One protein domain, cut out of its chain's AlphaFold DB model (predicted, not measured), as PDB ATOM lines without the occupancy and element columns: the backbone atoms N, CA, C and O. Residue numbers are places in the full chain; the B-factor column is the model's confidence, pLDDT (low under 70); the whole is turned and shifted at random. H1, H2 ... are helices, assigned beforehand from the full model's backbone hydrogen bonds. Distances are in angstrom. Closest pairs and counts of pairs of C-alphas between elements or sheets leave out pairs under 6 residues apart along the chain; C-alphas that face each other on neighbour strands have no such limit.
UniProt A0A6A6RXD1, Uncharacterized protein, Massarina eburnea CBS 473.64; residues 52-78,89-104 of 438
ATOM      1  N   PRO A  52     -51.303  41.616  56.299       84.38
ATOM      2  CA  PRO A  52     -52.413  42.244  55.563       84.38
ATOM      3  C   PRO A  52     -53.058  41.305  54.527       84.38
ATOM      4  O   PRO A  52     -54.209  41.487  54.129       84.38
ATOM      5  N   PHE A  53     -52.325  40.266  54.121       87.56
ATOM      6  CA  PHE A  53     -52.809  39.177  53.288       87.56
ATOM      7  C   PHE A  53     -53.932  38.360  53.949       87.56
ATOM      8  O   PHE A  53     -54.939  38.087  53.299       87.56
ATOM      9  N   ASP A  54     -53.825  38.039  55.240       87.12
ATOM     10  CA  ASP A  54     -54.831  37.239  55.952       87.12
ATOM     11  C   ASP A  54     -56.162  37.992  56.065       87.12
ATOM     12  O   ASP A  54     -57.237  37.405  55.923       87.12
ATOM     13  N   THR A  55     -56.104  39.318  56.234       86.81
ATOM     14  CA  THR A  55     -57.295  40.178  56.233       86.81
ATOM     15  C   THR A  55     -57.985  40.180  54.870       86.81
ATOM     16  O   THR A  55     -59.211  40.075  54.802       86.81
ATOM     17  N   LEU A  56     -57.217  40.246  53.778       88.56
ATOM     18  CA  LEU A  56     -57.754  40.191  52.418       88.56
ATOM     19  C   LEU A  56     -58.398  38.827  52.126       88.56
ATOM     20  O   LEU A  56     -59.518  38.774  51.616       88.56
ATOM     21  N   VAL A  57     -57.732  37.730  52.495       88.75
ATOM     22  CA  VAL A  57     -58.267  36.368  52.339       88.75
ATOM     23  C   VAL A  57     -59.555  36.198  53.143       88.75
ATOM     24  O   VAL A  57     -60.538  35.666  52.622       88.75
ATOM     25  N   HIS A  58     -59.596  36.707  54.378       86.94
ATOM     26  CA  HIS A  58     -60.803  36.688  55.199       86.94
ATOM     27  C   HIS A  58     -61.945  37.485  54.551       86.94
ATOM     28  O   HIS A  58     -63.073  36.994  54.473       86.94
ATOM     29  N   PHE A  59     -61.658  38.671  54.009       87.81
ATOM     30  CA  PHE A  59     -62.661  39.496  53.336       87.81
ATOM     31  C   PHE A  59     -63.203  38.825  52.067       87.81
ATOM     32  O   PHE A  59     -64.416  38.794  51.862       87.81
ATOM     33  N   ILE A  60     -62.336  38.216  51.251       87.88
ATOM     34  CA  ILE A  60     -62.736  37.452  50.059       87.88
ATOM     35  C   ILE A  60     -63.607  36.258  50.458       87.88
ATOM     36  O   ILE A  60     -64.638  36.024  49.832       87.88
ATOM     37  N   ALA A  61     -63.241  35.528  51.516       82.38
ATOM     38  CA  ALA A  61     -64.026  34.398  52.004       82.38
ATOM     39  C   ALA A  61     -65.424  34.835  52.465       82.38
ATOM     40  O   ALA A  61     -66.415  34.222  52.064       82.38
ATOM     41  N   VAL A  62     -65.525  35.923  53.237       81.19
ATOM     42  CA  VAL A  62     -66.810  36.492  53.677       81.19
ATOM     43  C   VAL A  62     -67.631  36.983  52.483       81.19
ATOM     44  O   VAL A  62     -68.832  36.719  52.416       81.19
ATOM     45  N   HIS A  63     -67.003  37.640  51.506       83.81
ATOM     46  CA  HIS A  63     -67.692  38.152  50.320       83.81
ATOM     47  C   HIS A  63     -68.169  37.027  49.390       83.81
ATOM     48  O   HIS A  63     -69.279  37.084  48.860       83.81
ATOM     49  N   LEU A  64     -67.393  35.950  49.244       79.00
ATOM     50  CA  LEU A  64     -67.831  34.736  48.553       79.00
ATOM     51  C   LEU A  64     -68.984  34.059  49.307       79.00
ATOM     52  O   LEU A  64     -69.974  33.685  48.681       79.00
ATOM     53  N   LEU A  65     -68.936  33.987  50.642       77.12
ATOM     54  CA  LEU A  65     -70.038  33.450  51.448       77.12
ATOM     55  C   LEU A  65     -71.325  34.283  51.324       77.12
ATOM     56  O   LEU A  65     -72.420  33.719  51.294       77.12
ATOM     57  N   ALA A  66     -71.192  35.609  51.236       73.81
ATOM     58  CA  ALA A  66     -72.309  36.533  51.084       73.81
ATOM     59  C   ALA A  66     -72.862  36.555  49.648       73.81
ATOM     60  O   ALA A  66     -74.070  36.517  49.439       73.81
ATOM     61  N   SER A  67     -72.014  36.537  48.622       74.06
ATOM     62  CA  SER A  67     -72.474  36.423  47.225       74.06
ATOM     63  C   SER A  67     -73.169  35.081  46.950       74.06
ATOM     64  O   SER A  67     -74.024  34.979  46.073       74.06
ATOM     65  N   CYS A  68     -72.886  34.071  47.774       65.31
ATOM     66  CA  CYS A  68     -73.578  32.793  47.804       65.31
ATOM     67  C   CYS A  68     -74.984  32.839  48.440       65.31
ATOM     68  O   CYS A  68     -75.590  31.782  48.612       65.31
ATOM     69  N   TYR A  69     -75.565  33.987  48.802       62.06
ATOM     70  CA  TYR A  69     -76.997  34.045  49.135       62.06
ATOM     71  C   TYR A  69     -77.842  33.870  47.867       62.06
ATOM     72  O   TYR A  69     -78.321  34.824  47.260       62.06
ATOM     73  N   THR A  70     -78.061  32.623  47.463       57.47
ATOM     74  CA  THR A  70     -79.015  32.310  46.405       57.47
ATOM     75  C   THR A  70     -80.416  32.353  46.998       57.47
ATOM     76  O   THR A  70     -80.786  31.484  47.790       57.47
ATOM     77  N   LEU A  71     -81.221  33.342  46.603       58.41
ATOM     78  CA  LEU A  71     -82.672  33.193  46.672       58.41
ATOM     79  C   LEU A  71     -83.008  31.937  45.856       58.41
ATOM     80  O   LEU A  71     -82.727  31.932  44.653       58.41
ATOM     81  N   PRO A  72     -83.526  30.856  46.469       58.94
ATOM     82  CA  PRO A  72     -83.904  29.690  45.693       58.94
ATOM     83  C   PRO A  72     -84.908  30.162  44.633       58.94
ATOM     84  O   PRO A  72     -85.846  30.891  44.979       58.94
ATOM     85  N   PRO A  73     -84.693  29.838  43.347       59.09
ATOM     86  CA  PRO A  73     -85.575  30.304  42.293       59.09
ATOM     87  C   PRO A  73     -86.999  29.868  42.637       59.09
ATOM     88  O   PRO A  73     -87.239  28.705  42.949       59.09
ATOM     89  N   VAL A  74     -87.955  30.798  42.583       57.19
ATOM     90  CA  VAL A  74     -89.368  30.544  42.940       57.19
ATOM     91  C   VAL A  74     -89.928  29.322  42.191       57.19
ATOM     92  O   VAL A  74     -90.815  28.626  42.679       57.19
ATOM     93  N   THR A  75     -89.356  29.006  41.029       55.72
ATOM     94  CA  THR A  75     -89.714  27.873  40.175       55.72
ATOM     95  C   THR A  75     -89.282  26.502  40.707       55.72
ATOM     96  O   THR A  75     -89.925  25.511  40.361       55.72
ATOM     97  N   SER A  76     -88.269  26.395  41.581       55.72
ATOM     98  CA  SER A  76     -87.878  25.103  42.175       55.72
ATOM     99  C   SER A  76     -88.874  24.607  43.228       55.72
ATOM    100  O   SER A  76     -88.826  23.444  43.628       55.72
ATOM    101  N   ALA A  77     -89.813  25.458  43.653       55.25
ATOM    102  CA  ALA A  77     -90.857  25.097  44.601       55.25
ATOM    103  C   ALA A  77     -91.940  24.186  44.000       55.25
ATOM    104  O   ALA A  77     -92.638  23.527  44.765       55.25
ATOM    105  N   ASN A  78     -92.066  24.081  42.669       57.41
ATOM    106  CA  ASN A  78     -93.132  23.290  42.027       57.41
ATOM    107  C   ASN A  78     -93.063  21.784  42.325       57.41
ATOM    108  O   ASN A  78     -94.067  21.094  42.189       57.41
ATOM    109  N   SER A  89     -90.581  31.877  51.846       65.50
ATOM    110  CA  SER A  89     -89.222  31.844  51.302       65.50
ATOM    111  C   SER A  89     -88.214  32.360  52.330       65.50
ATOM    112  O   SER A  89     -88.088  33.565  52.550       65.50
ATOM    113  N   ARG A  90     -87.502  31.443  52.987       73.69
ATOM    114  CA  ARG A  90     -86.403  31.785  53.885       73.69
ATOM    115  C   ARG A  90     -85.155  31.971  53.033       73.69
ATOM    116  O   ARG A  90     -84.858  31.134  52.185       73.69
ATOM    117  N   LEU A  91     -84.426  33.058  53.262       69.31
ATOM    118  CA  LEU A  91     -83.077  33.213  52.724       69.31
ATOM    119  C   LEU A  91     -82.203  32.089  53.297       69.31
ATOM    120  O   LEU A  91     -82.092  31.944  54.516       69.31
ATOM    121  N   ILE A  92     -81.628  31.268  52.421       72.94
ATOM    122  CA  ILE A  92     -80.716  30.177  52.773       72.94
ATOM    123  C   ILE A  92     -79.387  30.483  52.075       72.94
ATOM    124  O   ILE A  92     -79.372  30.790  50.887       72.94
ATOM    125  N   THR A  93     -78.272  30.441  52.810       74.88
ATOM    126  CA  THR A  93     -76.926  30.569  52.222       74.88
ATOM    127  C   THR A  93     -76.652  29.389  51.291       74.88
ATOM    128  O   THR A  93     -77.071  28.272  51.599       74.88
ATOM    129  N   ALA A  94     -75.896  29.564  50.202       67.12
ATOM    130  CA  ALA A  94     -75.543  28.434  49.338       67.12
ATOM    131  C   ALA A  94     -74.734  27.375  50.088       67.12
ATOM    132  O   ALA A  94     -74.855  26.206  49.760       67.12
ATOM    133  N   LEU A  95     -73.981  27.740  51.136       69.19
ATOM    134  CA  LEU A  95     -73.332  26.760  52.010       69.19
ATOM    135  C   LEU A  95     -74.370  25.872  52.715       69.19
ATOM    136  O   LEU A  95     -74.253  24.652  52.699       69.19
ATOM    137  N   ARG A  96     -75.425  26.465  53.291       73.69
ATOM    138  CA  ARG A  96     -76.504  25.707  53.942       73.69
ATOM    139  C   ARG A  96     -77.318  24.917  52.923       73.69
ATOM    140  O   ARG A  96     -77.683  23.781  53.203       73.69
ATOM    141  N   LEU A  97     -77.557  25.478  51.739       74.38
ATOM    142  CA  LEU A  97     -78.200  24.780  50.628       74.38
ATOM    143  C   LEU A  97     -77.348  23.576  50.198       74.38
ATOM    144  O   LEU A  97     -77.849  22.459  50.143       74.38
ATOM    145  N   HIS A  98     -76.045  23.757  50.004       71.44
ATOM    146  CA  HIS A  98     -75.124  22.678  49.673       71.44
ATOM    147  C   HIS A  98     -75.095  21.618  50.778       71.44
ATOM    148  O   HIS A  98     -75.136  20.435  50.460       71.44
ATOM    149  N   SER A  99     -75.074  21.991  52.058       76.44
ATOM    150  CA  SER A  99     -75.130  21.024  53.160       76.44
ATOM    151  C   SER A  99     -76.446  20.241  53.180       76.44
ATOM    152  O   SER A  99     -76.422  19.023  53.339       76.44
ATOM    153  N   LEU A 100     -77.583  20.909  52.949       75.44
ATOM    154  CA  LEU A 100     -78.906  20.276  52.891       75.44
ATOM    155  C   LEU A 100     -79.048  19.321  51.699       75.44
ATOM    156  O   LEU A 100     -79.668  18.266  51.825       75.44
ATOM    157  N   TYR A 101     -78.463  19.672  50.554       72.00
ATOM    158  CA  TYR A 101     -78.586  18.904  49.315       72.00
ATOM    159  C   TYR A 101     -77.333  18.087  48.966       72.00
ATOM    160  O   TYR A 101     -77.304  17.471  47.906       72.00
ATOM    161  N   ARG A 102     -76.328  17.992  49.854       70.50
ATOM    162  CA  ARG A 102     -75.053  17.280  49.595       70.50
ATOM    163  C   ARG A 102     -75.258  15.825  49.182       70.50
ATOM    164  O   ARG A 102     -74.500  15.297  48.378       70.50
ATOM    165  N   PHE A 103     -76.276  15.192  49.754       63.97
ATOM    166  CA  PHE A 103     -76.659  13.808  49.472       63.97
ATOM    167  C   PHE A 103     -78.009  13.704  48.770       63.97
ATOM    168  O   PHE A 103     -78.516  12.603  48.561       63.97
ATOM    169  N   SER A 104     -78.612  14.841  48.421       66.81
ATOM    170  CA  SER A 104     -79.799  14.821  47.590       66.81
ATOM    171  C   SER A 104     -79.329  14.539  46.165       66.81
ATOM    172  O   SER A 104     -78.483  15.285  45.665       66.81
TER     173      SER A 104
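This is residues 52 to 78 and 89 to 104 of the 438 residues of an uncharacterized protein of Massarina eburnea CBS 473.64 (UniProt A0A6A6RXD1). A long helix, H1, runs on through a stretch of chain, residues 68 to 73, to tiny H2 at the far end, and short H3 sticks out sideways with residues 98 to 104. Residues 52 to 63 of H1 stand free at the other end. The printed part has 43 residues with three named helices, H1, H2, H3 in chain order, and no named strand: all helix. It is only just loose, close to extended, with a radius of gyration of the C-alphas of 13.6 A and spans of 47 by 21 by 12 A.

Start with H1, residues 52 to 67, and look at Leu 65. H3, residues 94 to 101, is close but not clearly touching: the closest C-alphas, those of Leu 65 and Leu 95, are 7.5 A apart. Their lines stand at a steep tilt of 56 degrees, the same way. H2, residues 74 to 78, is apart from both. In H1 and H3 every O i to N i+4 pair is within hydrogen-bond range; in H2, 0 of 1, but 2 of 2 O i to N i+3 pairs.

Find C-alpha 52 at (-52.413, 42.244, 55.563); H1 runs 22.5 A to C-alpha 67. H2 spans 8.2 A, and H3 10.0 A, ending at C-alpha 101 (-78.586, 18.904, 49.315).

The C-alphas of Pro 52 and Asn 78 are the farthest apart, 46.9 A. Residues 79 to 88 are not printed; C-alphas 78 and 89 are 13.2 A apart across the cut. Confidence is low, under 70, for instance at residues 68 to 78.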